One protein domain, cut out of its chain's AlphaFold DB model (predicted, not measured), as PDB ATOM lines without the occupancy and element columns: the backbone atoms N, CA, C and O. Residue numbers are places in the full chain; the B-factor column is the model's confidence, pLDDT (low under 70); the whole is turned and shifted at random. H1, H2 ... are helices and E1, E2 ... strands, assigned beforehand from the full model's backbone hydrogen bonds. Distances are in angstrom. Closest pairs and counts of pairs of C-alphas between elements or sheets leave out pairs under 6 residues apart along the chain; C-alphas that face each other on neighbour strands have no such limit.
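AT A GLANCE: This is residues 2 to 27 and 145 to 241 of the 335 residues of an uncharacterized protein of Paramuricea clavata (UniProt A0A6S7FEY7). With little regular structure, this rod holds two small antiparallel sheets one after the other: E2-E7-E6, grazed by H2, and E3-E5-E4, with H1 over one face. Unnamed residues 2 to 27 run along its length. Of 123 printed residues, 39 are in named elements, E1 E2 E3 H1 E4 E5 H2 E6 E7, a mixed class. It is only just compact, close to loose, with a radius of gyration of the C-alphas of 16.5 A and spans of 65 by 28 by 27 A.

HOW THE PARTS SIT: E7, residues 227 to 230, is the inner strand between E2, residues 158 to 161, with N 159 and O 228 within hydrogen-bond range at 2.8 A, and E6, residues 218 to 221, with N 219 and O 229 at 2.9 A. H2, residues 202 to 205, too short for an O i to N i+4 pair, only grazes this sheet. E5, residues 191 to 194, is inner between E3, residues 165 to 168, with N 167 and O 192 at 2.9 A, and E4, residues 184 to 186, with N 185 and O 193 at 3.0 A. H1, residues 169 to 176, every O i to N i+4 pair within range, is on that sheet at a height of 8.3 A. E3, H1 and E4 form a split strand-helix-strand unit, E5 between its strands, with a right-handed crossover.

IN THESE COORDINATES: E1, residues 145 to 148, pairs with no named strand and begins at C-alpha 145 (214.584, 200.257, 184.114). H1 is 10.4 A long. E7 ends at C-alpha 230 (225.763, 204.589, 193.265).

THE WHOLE: Residues 28 to 144 are not printed, and C-alphas 27 and 145 are 35.9 A apart across the cut. H2 to E6 is a long link. Residues 2 to 27 are among the 37 with pLDDT under 70.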
ATOM      1  N   GLY A   2     225.537 232.061 178.736       32.03
ATOM      2  CA  GLY A   2     225.771 231.058 179.788       32.03
ATOM      3  C   GLY A   2     225.284 229.650 179.444       32.03
ATOM      4  O   GLY A   2     224.681 228.985 180.288       32.03
ATOM      5  N   ASP A   3     225.498 229.214 178.204       46.66
ATOM      6  CA  ASP A   3     225.119 227.887 177.722       46.66
ATOM      7  C   ASP A   3     225.733 226.782 178.586       46.66
ATOM      8  O   ASP A   3     226.941 226.744 178.808       46.66
ATOM      9  N   ASN A   4     224.896 225.871 179.089       27.30
ATOM     10  CA  ASN A   4     225.332 224.752 179.922       27.30
ATOM     11  C   ASN A   4     224.600 223.460 179.542       27.30
ATOM     12  O   ASN A   4     223.401 223.452 179.256       27.30
ATOM     13  N   ALA A   5     225.357 222.364 179.476       31.59
ATOM     14  CA  ALA A   5     225.005 221.214 178.650       31.59
ATOM     15  C   ALA A   5     223.980 220.240 179.265       31.59
ATOM     16  O   ALA A   5     223.972 219.942 180.461       31.59
ATOM     17  N   LEU A   6     223.161 219.653 178.387       25.00
ATOM     18  CA  LEU A   6     222.206 218.589 178.705       25.00
ATOM     19  C   LEU A   6     222.908 217.343 179.276       25.00
ATOM     20  O   LEU A   6     223.709 216.708 178.593       25.00
ATOM     21  N   THR A   7     222.535 216.917 180.486       30.41
ATOM     22  CA  THR A   7     223.036 215.673 181.103       30.41
ATOM     23  C   THR A   7     221.925 214.643 181.326       30.41
ATOM     24  O   THR A   7     221.123 214.723 182.257       30.41
ATOM     25  N   HIS A   8     221.899 213.613 180.476       29.02
ATOM     26  CA  HIS A   8     221.073 212.415 180.657       29.02
ATOM     27  C   HIS A   8     221.817 211.371 181.501       29.02
ATOM     28  O   HIS A   8     222.887 210.910 181.106       29.02
ATOM     29  N   ILE A   9     221.235 210.929 182.622       28.86
ATOM     30  CA  ILE A   9     221.806 209.856 183.456       28.86
ATOM     31  C   ILE A   9     220.718 208.835 183.839       28.86
ATOM     32  O   ILE A   9     219.551 209.180 184.039       28.86
ATOM     33  N   THR A  10     221.071 207.551 183.884       38.66
ATOM     34  CA  THR A  10     220.208 206.399 184.221       38.66
ATOM     35  C   THR A  10     221.090 205.294 184.845       38.66
ATOM     36  O   THR A  10     222.312 205.434 184.857       38.66
ATOM     37  N   ILE A  11     220.497 204.259 185.459       36.69
ATOM     38  CA  ILE A  11     221.199 203.339 186.378       36.69
ATOM     39  C   ILE A  11     221.712 202.067 185.686       36.69
ATOM     40  O   ILE A  11     220.907 201.271 185.192       36.69
ATOM     41  N   TYR A  12     223.040 201.865 185.713       46.75
ATOM     42  CA  TYR A  12     223.754 200.768 185.031       46.75
ATOM     43  C   TYR A  12     225.042 200.313 185.769       46.75
ATOM     44  O   TYR A  12     225.425 200.993 186.713       46.75
ATOM     45  N   VAL A  13     225.689 199.181 185.403       42.44
ATOM     46  CA  VAL A  13     226.509 198.327 186.327       42.44
ATOM     47  C   VAL A  13     227.849 197.747 185.751       42.44
ATOM     48  O   VAL A  13     227.965 197.574 184.544       42.44
ATOM     49  N   LYS A  14     228.846 197.400 186.608       36.25
ATOM     50  CA  LYS A  14     230.057 196.528 186.369       36.25
ATOM     51  C   LYS A  14     230.206 195.496 187.536       36.25
ATOM     52  O   LYS A  14     229.611 195.750 188.586       36.25
ATOM     53  N   ASN A  15     230.920 194.356 187.374       38.28
ATOM     54  CA  ASN A  15     230.775 193.138 188.230       38.28
ATOM     55  C   ASN A  15     232.044 192.237 188.425       38.28
ATOM     56  O   ASN A  15     232.694 191.951 187.422       38.28
ATOM     57  N   GLU A  16     232.365 191.732 189.648       35.03
ATOM     58  CA  GLU A  16     233.588 190.924 190.008       35.03
ATOM     59  C   GLU A  16     233.445 189.971 191.276       35.03
ATOM     60  O   GLU A  16     232.448 190.098 191.971       35.03
ATOM     61  N   PHE A  17     234.390 189.013 191.540       35.44
ATOM     62  CA  PHE A  17     234.639 187.971 192.646       35.44
ATOM     63  C   PHE A  17     233.711 187.802 193.915       35.44
ATOM     64  O   PHE A  17     233.349 188.835 194.454       35.44
ATOM     65  N   SER A  18     233.333 186.633 194.537       35.34
ATOM     66  CA  SER A  18     233.715 185.160 194.534       35.34
ATOM     67  C   SER A  18     232.673 184.151 195.195       35.34
ATOM     68  O   SER A  18     231.913 184.621 196.031       35.34
ATOM     69  N   ILE A  19     232.687 182.802 194.934       41.72
ATOM     70  CA  ILE A  19     231.814 181.685 195.523       41.72
ATOM     71  C   ILE A  19     232.206 181.185 196.954       41.72
ATOM     72  O   ILE A  19     233.321 181.532 197.368       41.72
ATOM     73  N   ASN A  20     231.367 180.479 197.778       41.16
ATOM     74  CA  ASN A  20     230.685 179.129 197.640       41.16
ATOM     75  C   ASN A  20     229.158 179.015 198.075       41.16
ATOM     76  O   ASN A  20     228.589 180.025 198.489       41.16
ATOM     77  N   ASP A  21     228.523 177.807 197.988       39.72
ATOM     78  CA  ASP A  21     227.046 177.477 197.936       39.72
ATOM     79  C   ASP A  21     226.513 176.325 198.901       39.72
ATOM     80  O   ASP A  21     227.223 175.974 199.840       39.72
ATOM     81  N   THR A  22     225.268 175.782 198.727       59.66
ATOM     82  CA  THR A  22     224.414 174.925 199.655       59.66
ATOM     83  C   THR A  22     223.396 173.936 198.943       59.66
ATOM     84  O   THR A  22     223.424 173.897 197.719       59.66
ATOM     85  N   ASP A  23     222.452 173.212 199.633       41.56
ATOM     86  CA  ASP A  23     221.591 172.069 199.101       41.56
ATOM     87  C   ASP A  23     219.995 172.091 199.230       41.56
ATOM     88  O   ASP A  23     219.455 173.148 199.565       41.56
ATOM     89  N   LYS A  24     219.209 171.012 198.857       42.59
ATOM     90  CA  LYS A  24     217.802 171.080 198.244       42.59
ATOM     91  C   LYS A  24     216.685 169.929 198.410       42.59
ATOM     92  O   LYS A  24     216.847 169.077 199.270       42.59
ATOM     93  N   TYR A  25     215.531 169.919 197.637       41.00
ATOM     94  CA  TYR A  25     214.256 169.058 197.752       41.00
ATOM     95  C   TYR A  25     213.345 168.823 196.435       41.00
ATOM     96  O   TYR A  25     213.639 169.492 195.443       41.00
ATOM     97  N   ILE A  26     212.269 167.939 196.383       34.72
ATOM     98  CA  ILE A  26     211.604 167.232 195.172       34.72
ATOM     99  C   ILE A  26     209.997 166.968 195.157       34.72
ATOM    100  O   ILE A  26     209.425 166.989 196.247       34.72
ATOM    101  N   PRO A  27     209.246 166.707 194.004       39.00
ATOM    102  CA  PRO A  27     207.766 166.342 193.831       39.00
ATOM    103  C   PRO A  27     207.324 165.084 192.916       39.00
ATOM    104  O   PRO A  27     208.171 164.231 192.681       39.00
ATOM    105  N   GLY A 145     213.435 199.676 183.425       96.19
ATOM    106  CA  GLY A 145     214.584 200.257 184.114       96.19
ATOM    107  C   GLY A 145     214.264 200.657 185.553       96.19
ATOM    108  O   GLY A 145     213.119 200.995 185.876       96.19
ATOM    109  N   LEU A 146     215.294 200.645 186.397       97.38
ATOM    110  CA  LEU A 146     215.300 201.177 187.756       97.38
ATOM    111  C   LEU A 146     215.745 202.648 187.762       97.38
ATOM    112  O   LEU A 146     216.720 203.015 187.111       97.38
ATOM    113  N   TYR A 147     215.037 203.478 188.526       96.56
ATOM    114  CA  TYR A 147     215.265 204.920 188.635       96.56
ATOM    115  C   TYR A 147     215.082 205.401 190.080       96.56
ATOM    116  O   TYR A 147     214.340 204.788 190.849       96.56
ATOM    117  N   SER A 148     215.689 206.539 190.422       96.38
ATOM    118  CA  SER A 148     215.346 207.345 191.605       96.38
ATOM    119  C   SER A 148     213.886 207.846 191.540       96.38
ATOM    120  O   SER A 148     213.327 208.008 190.450       96.38
ATOM    121  N   TRP A 149     213.237 208.080 192.692       95.19
ATOM    122  CA  TRP A 149     211.829 208.518 192.742       95.19
ATOM    123  C   TRP A 149     211.596 209.998 193.067       95.19
ATOM    124  O   TRP A 149     210.714 210.594 192.453       95.19
ATOM    125  N   LYS A 150     212.298 210.560 194.060       93.75
ATOM    126  CA  LYS A 150     212.104 211.950 194.523       93.75
ATOM    127  C   LYS A 150     213.359 212.630 195.065       93.75
ATOM    128  O   LYS A 150     213.504 213.835 194.917       93.75
ATOM    129  N   LYS A 151     214.235 211.887 195.737       93.62
ATOM    130  CA  LYS A 151     215.508 212.397 196.263       93.62
ATOM    131  C   LYS A 151     216.643 211.997 195.322       93.62
ATOM    132  O   LYS A 151     216.548 210.965 194.652       93.62
ATOM    133  N   GLN A 152     217.723 212.769 195.306       94.25
ATOM    134  CA  GLN A 152     218.988 212.291 194.754       94.25
ATOM    135  C   GLN A 152     219.522 211.144 195.629       94.25
ATOM    136  O   GLN A 152     219.334 211.163 196.846       94.25
ATOM    137  N   ILE A 153     220.166 210.138 195.031       93.94
ATOM    138  CA  ILE A 153     220.938 209.136 195.784       93.94
ATOM    139  C   ILE A 153     222.414 209.563 195.735       93.94
ATOM    140  O   ILE A 153     222.975 209.586 194.638       93.94
ATOM    141  N   PRO A 154     223.049 209.917 196.869       93.62
ATOM    142  CA  PRO A 154     224.459 210.299 196.902       93.62
ATOM    143  C   PRO A 154     225.397 209.212 196.365       93.62
ATOM    144  O   PRO A 154     225.123 208.014 196.473       93.62
ATOM    145  N   ARG A 155     226.540 209.646 195.828       94.00
ATOM    146  CA  ARG A 155     227.646 208.776 195.407       94.00
ATOM    147  C   ARG A 155     228.073 207.856 196.559       94.00
ATOM    148  O   ARG A 155     228.170 208.296 197.696       94.00
ATOM    149  N   GLY A 156     228.327 206.578 196.277       91.81
ATOM    150  CA  GLY A 156     228.762 205.587 197.271       91.81
ATOM    151  C   GLY A 156     227.644 204.936 198.102       91.81
ATOM    152  O   GLY A 156     227.871 203.849 198.657       91.81
ATOM    153  N   ASN A 157     226.441 205.527 198.147       93.44
ATOM    154  CA  ASN A 157     225.308 204.981 198.899       93.44
ATOM    155  C   ASN A 157     224.779 203.675 198.286       93.44
ATOM    156  O   ASN A 157     224.848 203.439 197.077       93.44
ATOM    157  N   ASN A 158     224.233 202.820 199.152       94.88
ATOM    158  CA  ASN A 158     223.581 201.573 198.765       94.88
ATOM    159  C   ASN A 158     222.178 201.854 198.203       94.88
ATOM    160  O   ASN A 158     221.346 202.453 198.878       94.88
ATOM    161  N   ILE A 159     221.919 201.384 196.986       94.94
ATOM    162  CA  ILE A 159     220.628 201.469 196.291       94.94
ATOM    163  C   ILE A 159     219.757 200.257 196.656       94.94
ATOM    164  O   ILE A 159     218.539 200.372 196.777       94.94
ATOM    165  N   GLY A 160     220.372 199.091 196.875       94.31
ATOM    166  CA  GLY A 160     219.677 197.886 197.320       94.31
ATOM    167  C   GLY A 160     220.525 196.619 197.227       94.31
ATOM    168  O   GLY A 160     221.556 196.578 196.551       94.31
ATOM    169  N   LYS A 161     220.056 195.558 197.890       94.19
ATOM    170  CA  LYS A 161     220.575 194.194 197.722       94.19
ATOM    171  C   LYS A 161     220.087 193.639 196.374       94.19
ATOM    172  O   LYS A 161     218.930 193.846 196.017       94.19
ATOM    173  N   PHE A 162     220.961 192.968 195.632       94.06
ATOM    174  CA  PHE A 162     220.588 192.141 194.487       94.06
ATOM    175  C   PHE A 162     220.394 190.708 195.011       94.06
ATOM    176  O   PHE A 162     221.277 190.174 195.685       94.06
ATOM    177  N   THR A 163     219.221 190.116 194.782       93.25
ATOM    178  CA  THR A 163     218.757 188.912 195.499       93.25
ATOM    179  C   THR A 163     218.019 187.954 194.578       93.25
ATOM    180  O   THR A 163     217.276 188.369 193.696       93.25
ATOM    181  N   GLY A 164     218.233 186.659 194.769       92.94
ATOM    182  CA  GLY A 164     217.779 185.609 193.865       92.94
ATOM    183  C   GLY A 164     218.342 184.259 194.287       92.94
ATOM    184  O   GLY A 164     219.014 184.166 195.316       92.94
ATOM    185  N   ARG A 165     218.108 183.226 193.475       93.38
ATOM    186  CA  ARG A 165     218.728 181.913 193.672       93.38
ATOM    187  C   ARG A 165     220.243 182.039 193.477       93.38
ATOM    188  O   ARG A 165     220.669 182.526 192.429       93.38
ATOM    189  N   ILE A 166     221.029 181.579 194.448       94.00
ATOM    190  CA  ILE A 166     222.468 181.366 194.259       94.00
ATOM    191  C   ILE A 166     222.655 180.130 193.363       94.00
ATOM    192  O   ILE A 166     221.878 179.172 193.437       94.00
ATOM    193  N   THR A 167     223.567 180.236 192.403       94.75
ATOM    194  CA  THR A 167     223.774 179.271 191.321       94.75
ATOM    195  C   THR A 167     225.167 179.466 190.719       94.75
ATOM    196  O   THR A 167     225.765 180.535 190.865       94.75
ATOM    197  N   THR A 168     225.706 178.477 190.016       95.62
ATOM    198  CA  THR A 168     227.004 178.610 189.330       95.62
ATOM    199  C   THR A 168     226.864 179.196 187.920       95.62
ATOM    200  O   THR A 168     225.807 179.117 187.292       95.62
ATOM    201  N   LYS A 169     227.961 179.720 187.352       94.56
ATOM    202  CA  LYS A 169     228.007 180.090 185.926       94.56
ATOM    203  C   LYS A 169     227.670 178.893 185.027       94.56
ATOM    204  O   LYS A 169     226.913 179.060 184.083       94.56
ATOM    205  N   LYS A 170     228.151 177.686 185.356       95.06
ATOM    206  CA  LYS A 170     227.864 176.458 184.595       95.06
ATOM    207  C   LYS A 170     226.363 176.145 184.557       95.06
ATOM    208  O   LYS A 170     225.845 175.843 183.488       95.06
ATOM    209  N   GLU A 171     225.660 176.278 185.682       94.75
ATOM    210  CA  GLU A 171     224.196 176.132 185.720       94.75
ATOM    211  C   GLU A 171     223.476 177.203 184.887       94.75
ATOM    212  O   GLU A 171     222.471 176.898 184.250       94.75
ATOM    213  N   LEU A 172     223.965 178.450 184.862       94.62
ATOM    214  CA  LEU A 172     223.396 179.492 183.998       94.62
ATOM    215  C   LEU A 172     223.632 179.213 182.516       94.62
ATOM    216  O   LEU A 172     222.697 179.330 181.730       94.62
ATOM    217  N   ASP A 173     224.856 178.842 182.147       93.25
ATOM    218  CA  ASP A 173     225.217 178.501 180.773       93.25
ATOM    219  C   ASP A 173     224.384 177.284 180.297       93.25
ATOM    220  O   ASP A 173     223.941 177.244 179.154       93.25
ATOM    221  N   GLN A 174     224.055 176.336 181.189       93.88
ATOM    222  CA  GLN A 174     223.115 175.232 180.921       93.88
ATOM    223  C   GLN A 174     221.639 175.679 180.830       93.88
ATOM    224  O   GLN A 174     220.904 175.195 179.970       93.88
ATOM    225  N   LEU A 175     221.191 176.585 181.706       90.81
ATOM    226  CA  LEU A 175     219.808 177.084 181.783       90.81
ATOM    227  C   LEU A 175     219.436 178.014 180.615       90.81
ATOM    228  O   LEU A 175     218.285 178.022 180.176       90.81
ATOM    229  N   TYR A 176     220.386 178.813 180.126       90.69
ATOM    230  CA  TYR A 176     220.149 179.816 179.085       90.69
ATOM    231  C   TYR A 176     220.812 179.489 177.737       90.69
ATOM    232  O   TYR A 176     220.385 180.040 176.718       90.69
ATOM    233  N   GLY A 177     221.805 178.592 177.691       92.25
ATOM    234  CA  GLY A 177     222.598 178.340 176.486       92.25
ATOM    235  C   GLY A 177     223.295 179.614 176.010       92.25
ATOM    236  O   GLY A 177     223.774 180.415 176.812       92.25
ATOM    237  N   ASP A 178     223.268 179.854 174.702       89.94
ATOM    238  CA  ASP A 178     223.855 181.045 174.068       89.94
ATOM    239  C   ASP A 178     223.080 182.353 174.357       89.94
ATOM    240  O   ASP A 178     223.467 183.438 173.915       89.94
ATOM    241  N   VAL A 179     221.960 182.286 175.092       88.62
ATOM    242  CA  VAL A 179     221.124 183.450 175.415       88.62
ATOM    243  C   VAL A 179     221.634 184.153 176.675       88.62
ATOM    244  O   VAL A 179     221.875 183.548 177.713       88.62
ATOM    245  N   THR A 180     221.728 185.484 176.641       87.00
ATOM    246  CA  THR A 180     222.157 186.260 177.815       87.00
ATOM    247  C   THR A 180     221.161 186.141 178.979       87.00
ATOM    248  O   THR A 180     219.998 186.543 178.858       87.00
ATOM    249  N   ALA A 181     221.633 185.668 180.135       92.12
ATOM    250  CA  ALA A 181     220.870 185.526 181.378       92.12
ATOM    251  C   ALA A 181     220.460 186.892 181.986       92.12
ATOM    252  O   ALA A 181     221.098 187.409 182.901       92.12
ATOM    253  N   LYS A 182     219.373 187.491 181.476       90.38
ATOM    254  CA  LYS A 182     218.977 188.907 181.697       90.38
ATOM    255  C   LYS A 182     218.791 189.371 183.151       90.38
ATOM    256  O   LYS A 182     218.748 190.573 183.385       90.38
ATOM    257  N   TYR A 183     218.644 188.452 184.103       93.25
ATOM    258  CA  TYR A 183     218.468 188.748 185.532       93.25
ATOM    259  C   TYR A 183     219.513 188.044 186.410       93.25
ATOM    260  O   TYR A 183     219.271 187.828 187.596       93.25
ATOM    261  N   ALA A 184     220.655 187.658 185.834       94.50
ATOM    262  CA  ALA A 184     221.744 187.018 186.552       94.50
ATOM    263  C   ALA A 184     222.962 187.940 186.700       94.50
ATOM    264  O   ALA A 184     223.342 188.662 185.780       94.50
ATOM    265  N   VAL A 185     223.589 187.888 187.872       93.56
ATOM    266  CA  VAL A 185     224.778 188.670 188.233       93.56
ATOM    267  C   VAL A 185     225.834 187.694 188.727       93.56
ATOM    268  O   VAL A 185     225.670 187.119 189.798       93.56
ATOM    269  N   CYS A 186     226.896 187.500 187.941       92.62
ATOM    270  CA  CYS A 186     227.990 186.572 188.240       92.62
ATOM    271  C   CYS A 186     229.255 187.275 188.725       92.62
ATOM    272  O   CYS A 186     229.735 188.214 188.085       92.62
ATOM    273  N   ASN A 187     229.850 186.763 189.795       90.19
ATOM    274  CA  ASN A 187     231.193 187.116 190.212       90.19
ATOM    275  C   ASN A 187     232.265 186.239 189.538       90.19
ATOM    276  O   ASN A 187     231.977 185.184 188.983       90.19
ATOM    277  N   ARG A 188     233.526 186.691 189.576       87.38
ATOM    278  CA  ARG A 188     234.644 186.125 188.790       87.38
ATOM    279  C   ARG A 188     235.068 184.691 189.164       87.38
ATOM    280  O   ARG A 188     235.639 184.041 188.302       87.38
ATOM    281  N   ARG A 189     234.792 184.167 190.376       90.00
ATOM    282  CA  ARG A 189     234.983 182.712 190.628       90.00
ATOM    283  C   ARG A 189     233.872 181.871 189.978       90.00
ATOM    284  O   ARG A 189     234.042 180.670 189.847       90.00
ATOM    285  N   GLY A 190     232.749 182.483 189.592       89.75
ATOM    286  CA  GLY A 190     231.621 181.808 188.952       89.75
ATOM    287  C   GLY A 190     230.375 181.646 189.824       89.75
ATOM    288  O   GLY A 190     229.475 180.926 189.403       89.75
ATOM    289  N   GLN A 191     230.279 182.295 190.995       93.69
ATOM    290  CA  GLN A 191     229.006 182.367 191.723       93.69
ATOM    291  C   GLN A 191     228.122 183.387 191.041       93.69
ATOM    292  O   GLN A 191     228.575 184.491 190.733       93.69
ATOM    293  N   CYS A 192     226.855 183.063 190.885       94.00
ATOM    294  CA  CYS A 192     225.880 183.956 190.316       94.00
ATOM    295  C   CYS A 192     224.639 184.011 191.201       94.00
ATOM    296  O   CYS A 192     224.208 183.007 191.758       94.00
ATOM    297  N   ILE A 193     224.035 185.192 191.302       95.12
ATOM    298  CA  ILE A 193     222.672 185.326 191.811       95.12
ATOM    299  C   ILE A 193     221.756 185.463 190.599       95.12
ATOM    300  O   ILE A 193     221.905 186.404 189.820       95.12
ATOM    301  N   ASN A 194     220.829 184.518 190.435       94.31
ATOM    302  CA  ASN A 194     219.801 184.532 189.402       94.31
ATOM    303  C   ASN A 194     218.459 184.980 189.992       94.31
ATOM    304  O   ASN A 194     217.798 184.243 190.729       94.31
ATOM    305  N   SER A 195     218.036 186.183 189.621       94.44
ATOM    306  CA  SER A 195     216.797 186.802 190.091       94.44
ATOM    307  C   SER A 195     215.629 186.652 189.104       94.44
ATOM    308  O   SER A 195     214.595 187.301 189.240       94.44
ATOM    309  N   ASN A 196     215.742 185.790 188.085       91.75
ATOM    310  CA  ASN A 196     214.677 185.567 187.092       91.75
ATOM    311  C   ASN A 196     213.363 185.036 187.709       91.75
ATOM    312  O   ASN A 196     212.280 185.301 187.186       91.75
ATOM    313  N   TYR A 197     213.474 184.308 188.824       88.75
ATOM    314  CA  TYR A 197     212.370 183.637 189.519       88.75
ATOM    315  C   TYR A 197     211.904 184.377 190.784       88.75
ATOM    316  O   TYR A 197     210.786 184.158 191.245       88.75
ATOM    317  N   THR A 198     212.729 185.270 191.336       91.12
ATOM    318  CA  THR A 198     212.435 186.019 192.565       91.12
ATOM    319  C   THR A 198     211.884 187.412 192.274       91.12
ATOM    320  O   THR A 198     212.133 188.013 191.227       91.12
ATOM    321  N   THR A 199     211.153 187.976 193.231       92.00
ATOM    322  CA  THR A 199     210.750 189.396 193.220       92.00
ATOM    323  C   THR A 199     211.588 190.215 194.199       92.00
ATOM    324  O   THR A 199     211.139 191.246 194.686       92.00
ATOM    325  N   ASP A 200     212.790 189.757 194.528       87.31
ATOM    326  CA  ASP A 200     213.474 190.188 195.742       87.31
ATOM    327  C   ASP A 200     214.591 191.161 195.368       87.31
ATOM    328  O   ASP A 200     215.548 190.804 194.678       87.31
ATOM    329  N   GLY A 201     214.486 192.401 195.833       90.12
ATOM    330  CA  GLY A 201     215.388 193.489 195.488       90.12
ATOM    331  C   GLY A 201     215.041 194.167 194.157       90.12
ATOM    332  O   GLY A 201     215.047 193.573 193.082       90.12
ATOM    333  N   ALA A 202     214.828 195.483 194.202       96.06
ATOM    334  CA  ALA A 202     214.681 196.314 193.004       96.06
ATOM    335  C   ALA A 202     215.908 196.381 192.056       96.06
ATOM    336  O   ALA A 202     215.684 196.613 190.864       96.06
ATOM    337  N   PRO A 203     217.175 196.180 192.501       96.31
ATOM    338  CA  PRO A 203     218.355 196.188 191.630       96.31
ATOM    339  C   PRO A 203     218.304 195.294 190.388       96.31
ATOM    340  O   PRO A 203     218.985 195.610 189.417       96.31
ATOM    341  N   GLN A 204     217.468 194.252 190.358       95.12
ATOM    342  CA  GLN A 204     217.280 193.396 189.178       95.12
ATOM    343  C   GLN A 204     216.665 194.096 187.947       95.12
ATOM    344  O   GLN A 204     216.526 193.476 186.898       95.12
ATOM    345  N   PHE A 205     216.278 195.372 188.066       96.19
ATOM    346  CA  PHE A 205     215.843 196.221 186.949       96.19
ATOM    347  C   PHE A 205     216.840 197.345 186.618       96.19
ATOM    348  O   PHE A 205     216.536 198.200 185.785       96.19
ATOM    349  N   ALA A 206     218.017 197.394 187.251       96.62
ATOM    350  CA  ALA A 206     219.120 198.190 186.717       96.62
ATOM    351  C   ALA A 206     219.569 197.556 185.391       96.62
ATOM    352  O   ALA A 206     219.734 196.342 185.310       96.62
ATOM    353  N   ASN A 207     219.708 198.369 184.344       95.94
ATOM    354  CA  ASN A 207     220.094 197.879 183.020       95.94
ATOM    355  C   ASN A 207     221.626 197.858 182.885       95.94
ATOM    356  O   ASN A 207     222.352 198.141 183.835       95.94
ATOM    357  N   ASP A 208     222.131 197.603 181.684       94.00
ATOM    358  CA  ASP A 208     223.490 197.980 181.291       94.00
ATOM    359  C   ASP A 208     223.419 199.064 180.203       94.00
ATOM    360  O   ASP A 208     222.511 199.021 179.373       94.00
ATOM    361  N   ALA A 209     224.339 200.031 180.215       94.00
ATOM    362  CA  ALA A 209     224.456 201.070 179.190       94.00
ATOM    363  C   ALA A 209     225.700 200.934 178.313       94.00
ATOM    364  O   ALA A 209     225.857 201.717 177.372       94.00
ATOM    365  N   ARG A 210     226.553 199.926 178.542       91.38
ATOM    366  CA  ARG A 210     227.591 199.561 177.570       91.38
ATOM    367  C   ARG A 210     226.947 199.368 176.190       91.38
ATOM    368  O   ARG A 210     225.946 198.669 176.065       91.38
ATOM    369  N   LYS A 211     227.541 199.987 175.160       93.75
ATOM    370  CA  LYS A 211     227.014 200.080 173.779       93.75
ATOM    371  C   LYS A 211     225.754 200.964 173.612       93.75
ATOM    372  O   LYS A 211     224.996 200.777 172.666       93.75
ATOM    373  N   THR A 212     225.535 201.942 174.495       93.38
ATOM    374  CA  THR A 212     224.462 202.959 174.394       93.38
ATOM    375  C   THR A 212     225.023 204.366 174.683       93.38
ATOM    376  O   THR A 212     226.121 204.455 175.230       93.38
ATOM    377  N   PRO A 213     224.319 205.476 174.368       93.75
ATOM    378  CA  PRO A 213     224.823 206.834 174.625       93.75
ATOM    379  C   PRO A 213     224.764 207.271 176.104       93.75
ATOM    380  O   PRO A 213     225.084 208.415 176.420       93.75
ATOM    381  N   PHE A 214     224.330 206.402 177.023       92.38
ATOM    382  CA  PHE A 214     224.251 206.703 178.454       92.38
ATOM    383  C   PHE A 214     225.484 206.171 179.210       92.38
ATOM    384  O   PHE A 214     226.150 205.246 178.753       92.38
ATOM    385  N   ARG A 215     225.789 206.730 180.391       93.69
ATOM    386  CA  ARG A 215     226.929 206.308 181.233       93.69
ATOM    387  C   ARG A 215     226.462 205.571 182.490       93.69
ATOM    388  O   ARG A 215     225.463 205.959 183.095       93.69
ATOM    389  N   ASN A 216     227.204 204.541 182.902       93.81
ATOM    390  CA  ASN A 216     226.917 203.743 184.098       93.81
ATOM    391  C   ASN A 216     227.126 204.577 185.375       93.81
ATOM    392  O   ASN A 216     228.265 204.858 185.724       93.81
ATOM    393  N   ASN A 217     226.034 204.944 186.066       94.00
ATOM    394  CA  ASN A 217     226.066 205.708 187.328       94.00
ATOM    395  C   ASN A 217     225.970 204.841 188.603       94.00
ATOM    396  O   ASN A 217     225.793 205.357 189.714       94.00
ATOM    397  N   ALA A 218     226.062 203.520 188.449       94.56
ATOM    398  CA  ALA A 218     226.063 202.560 189.536       94.56
ATOM    399  C   ALA A 218     227.049 201.407 189.282       94.56
ATOM    400  O   ALA A 218     227.727 201.302 188.260       94.56
ATOM    401  N   GLN A 219     227.179 200.548 190.282       93.81
ATOM    402  CA  GLN A 219     228.125 199.440 190.307       93.81
ATOM    403  C   GLN A 219     227.630 198.386 191.293       93.81
ATOM    404  O   GLN A 219     227.110 198.733 192.355       93.81
ATOM    405  N   ILE A 220     227.811 197.106 190.979       90.50
ATOM    406  CA  ILE A 220     227.605 196.050 191.968       90.50
ATOM    407  C   ILE A 220     228.908 195.874 192.748       90.50
ATOM    408  O   ILE A 220     230.004 195.869 192.190       90.50
ATOM    409  N   ARG A 221     228.789 195.809 194.074       87.94
ATOM    410  CA  ARG A 221     229.905 195.670 195.015       87.94
ATOM    411  C   ARG A 221     229.548 194.660 196.107       87.94
ATOM    412  O   ARG A 221     228.396 194.589 196.529       87.94
ATOM    413  N   GLY A 222     230.562 193.952 196.602       80.12
ATOM    414  CA  GLY A 222     230.443 192.895 197.614       80.12
ATOM    415  C   GLY A 222     230.713 191.510 197.020       80.12
ATOM    416  O   GLY A 222     230.332 191.259 195.882       80.12
ATOM    417  N   ARG A 223     231.398 190.641 197.782       67.69
ATOM    418  CA  ARG A 223     231.843 189.318 197.298       67.69
ATOM    419  C   ARG A 223     230.723 188.269 197.284       67.69
ATOM    420  O   ARG A 223     230.512 187.629 196.263       67.69
ATOM    421  N   GLN A 224     230.019 188.146 198.414       59.75
ATOM    422  CA  GLN A 224     228.896 187.215 198.636       59.75
ATOM    423  C   GLN A 224     227.532 187.912 198.480       59.75
ATOM    424  O   GLN A 224     226.600 187.378 197.890       59.75
ATOM    425  N   ILE A 225     227.402 189.134 199.016       70.69
ATOM    426  CA  ILE A 225     226.181 189.940 198.911       70.69
ATOM    427  C   ILE A 225     226.414 191.044 197.888       70.69
ATOM    428  O   ILE A 225     227.002 192.080 198.208       70.69
ATOM    429  N   PHE A 226     225.900 190.840 196.679       74.31
ATOM    430  CA  PHE A 226     225.833 191.881 195.663       74.31
ATOM    431  C   PHE A 226     224.939 193.031 196.146       74.31
ATOM    432  O   PHE A 226     223.729 192.885 196.332       74.31
ATOM    433  N   ARG A 227     225.543 194.200 196.356       82.81
ATOM    434  CA  ARG A 227     224.849 195.460 196.634       82.81
ATOM    435  C   ARG A 227     225.043 196.390 195.450       82.81
ATOM    436  O   ARG A 227     226.178 196.664 195.061       82.81
ATOM    437  N   LEU A 228     223.946 196.893 194.896       79.94
ATOM    438  CA  LEU A 228     223.993 197.948 193.895       79.94
ATOM    439  C   LEU A 228     224.305 199.261 194.621       79.94
ATOM    440  O   LEU A 228     223.502 199.726 195.425       79.94
ATOM    441  N   LYS A 229     225.474 199.849 194.370       78.88
ATOM    442  CA  LYS A 229     225.884 201.157 194.898       78.88
ATOM    443  C   LYS A 229     225.888 202.202 193.792       78.88
ATOM    444  O   LYS A 229     226.269 201.899 192.665       78.88
ATOM    445  N   ALA A 230     225.547 203.438 194.135       74.38
ATOM    446  CA  ALA A 230     225.763 204.589 193.265       74.38
ATOM    447  C   ALA A 230     227.276 204.783 193.012       74.38
ATOM    448  O   ALA A 230     228.051 204.875 193.969       74.38
ATOM    449  N   SER A 231     227.718 204.825 191.751       68.81
ATOM    450  CA  SER A 231     229.078 205.262 191.386       68.81
ATOM    451  C   SER A 231     229.160 206.778 191.269       68.81
ATOM    452  O   SER A 231     230.237 207.324 191.481       68.81
ATOM    453  N   ASP A 232     228.022 207.431 191.017       67.56
ATOM    454  CA  ASP A 232     227.840 208.873 190.835       67.56
ATOM    455  C   ASP A 232     226.488 209.295 191.437       67.56
ATOM    456  O   ASP A 232     225.636 208.449 191.713       67.56
ATOM    457  N   ALA A 233     226.266 210.587 191.683       69.00
ATOM    458  CA  ALA A 233     225.078 211.041 192.411       69.00
ATOM    459  C   ALA A 233     223.800 210.986 191.541       69.00
ATOM    460  O   ALA A 233     223.593 211.809 190.649       69.00
ATOM    461  N   ILE A 234     222.902 210.040 191.828       74.69
ATOM    462  CA  ILE A 234     221.730 209.713 190.997       74.69
ATOM    463  C   ILE A 234     220.602 210.716 191.249       74.69
ATOM    464  O   ILE A 234     219.775 210.518 192.140       74.69
ATOM    465  N   SER A 235     220.592 211.809 190.486       71.44
ATOM    466  CA  SER A 235     219.608 212.894 190.583       71.44
ATOM    467  C   SER A 235     218.167 212.430 190.319       71.44
ATOM    468  O   SER A 235     217.916 211.360 189.756       71.44
ATOM    469  N   PHE A 236     217.191 213.229 190.756       63.91
ATOM    470  CA  PHE A 236     215.777 213.008 190.458       63.91
ATOM    471  C   PHE A 236     215.325 213.931 189.325       63.91
ATOM    472  O   PHE A 236     215.252 215.146 189.487       63.91
ATOM    473  N   ASN A 237     214.965 213.346 188.183       53.62
ATOM    474  CA  ASN A 237     214.391 214.094 187.073       53.62
ATOM    475  C   ASN A 237     212.895 214.375 187.311       53.62
ATOM    476  O   ASN A 237     212.043 213.534 187.011       53.62
ATOM    477  N   MET A 238     212.575 215.587 187.786       42.50
ATOM    478  CA  MET A 238     211.203 216.130 187.821       42.50
ATOM    479  C   MET A 238     210.634 216.486 186.444       42.50
ATOM    480  O   MET A 238     209.492 216.940 186.365       42.50
ATOM    481  N   ALA A 239     211.377 216.233 185.364       44.75
ATOM    482  CA  ALA A 239     210.929 216.387 183.990       44.75
ATOM    483  C   ALA A 239     209.710 215.493 183.665       44.75
ATOM    484  O   ALA A 239     209.805 214.467 182.991       44.75
ATOM    485  N   ARG A 240     208.516 215.982 184.032       44.22
ATOM    486  CA  ARG A 240     207.489 216.200 183.014       44.22
ATOM    487  C   ARG A 240     208.168 217.030 181.932       44.22
ATOM    488  O   ARG A 240     208.288 218.245 182.071       44.22
ATOM    489  N   THR A 241     208.619 216.385 180.865       40.22
ATOM    490  CA  THR A 241     208.739 217.106 179.609       40.22
ATOM    491  C   THR A 241     207.369 217.732 179.351       40.22
ATOM    492  O   THR A 241     206.367 217.021 179.234       40.22
TER     493      THR A 241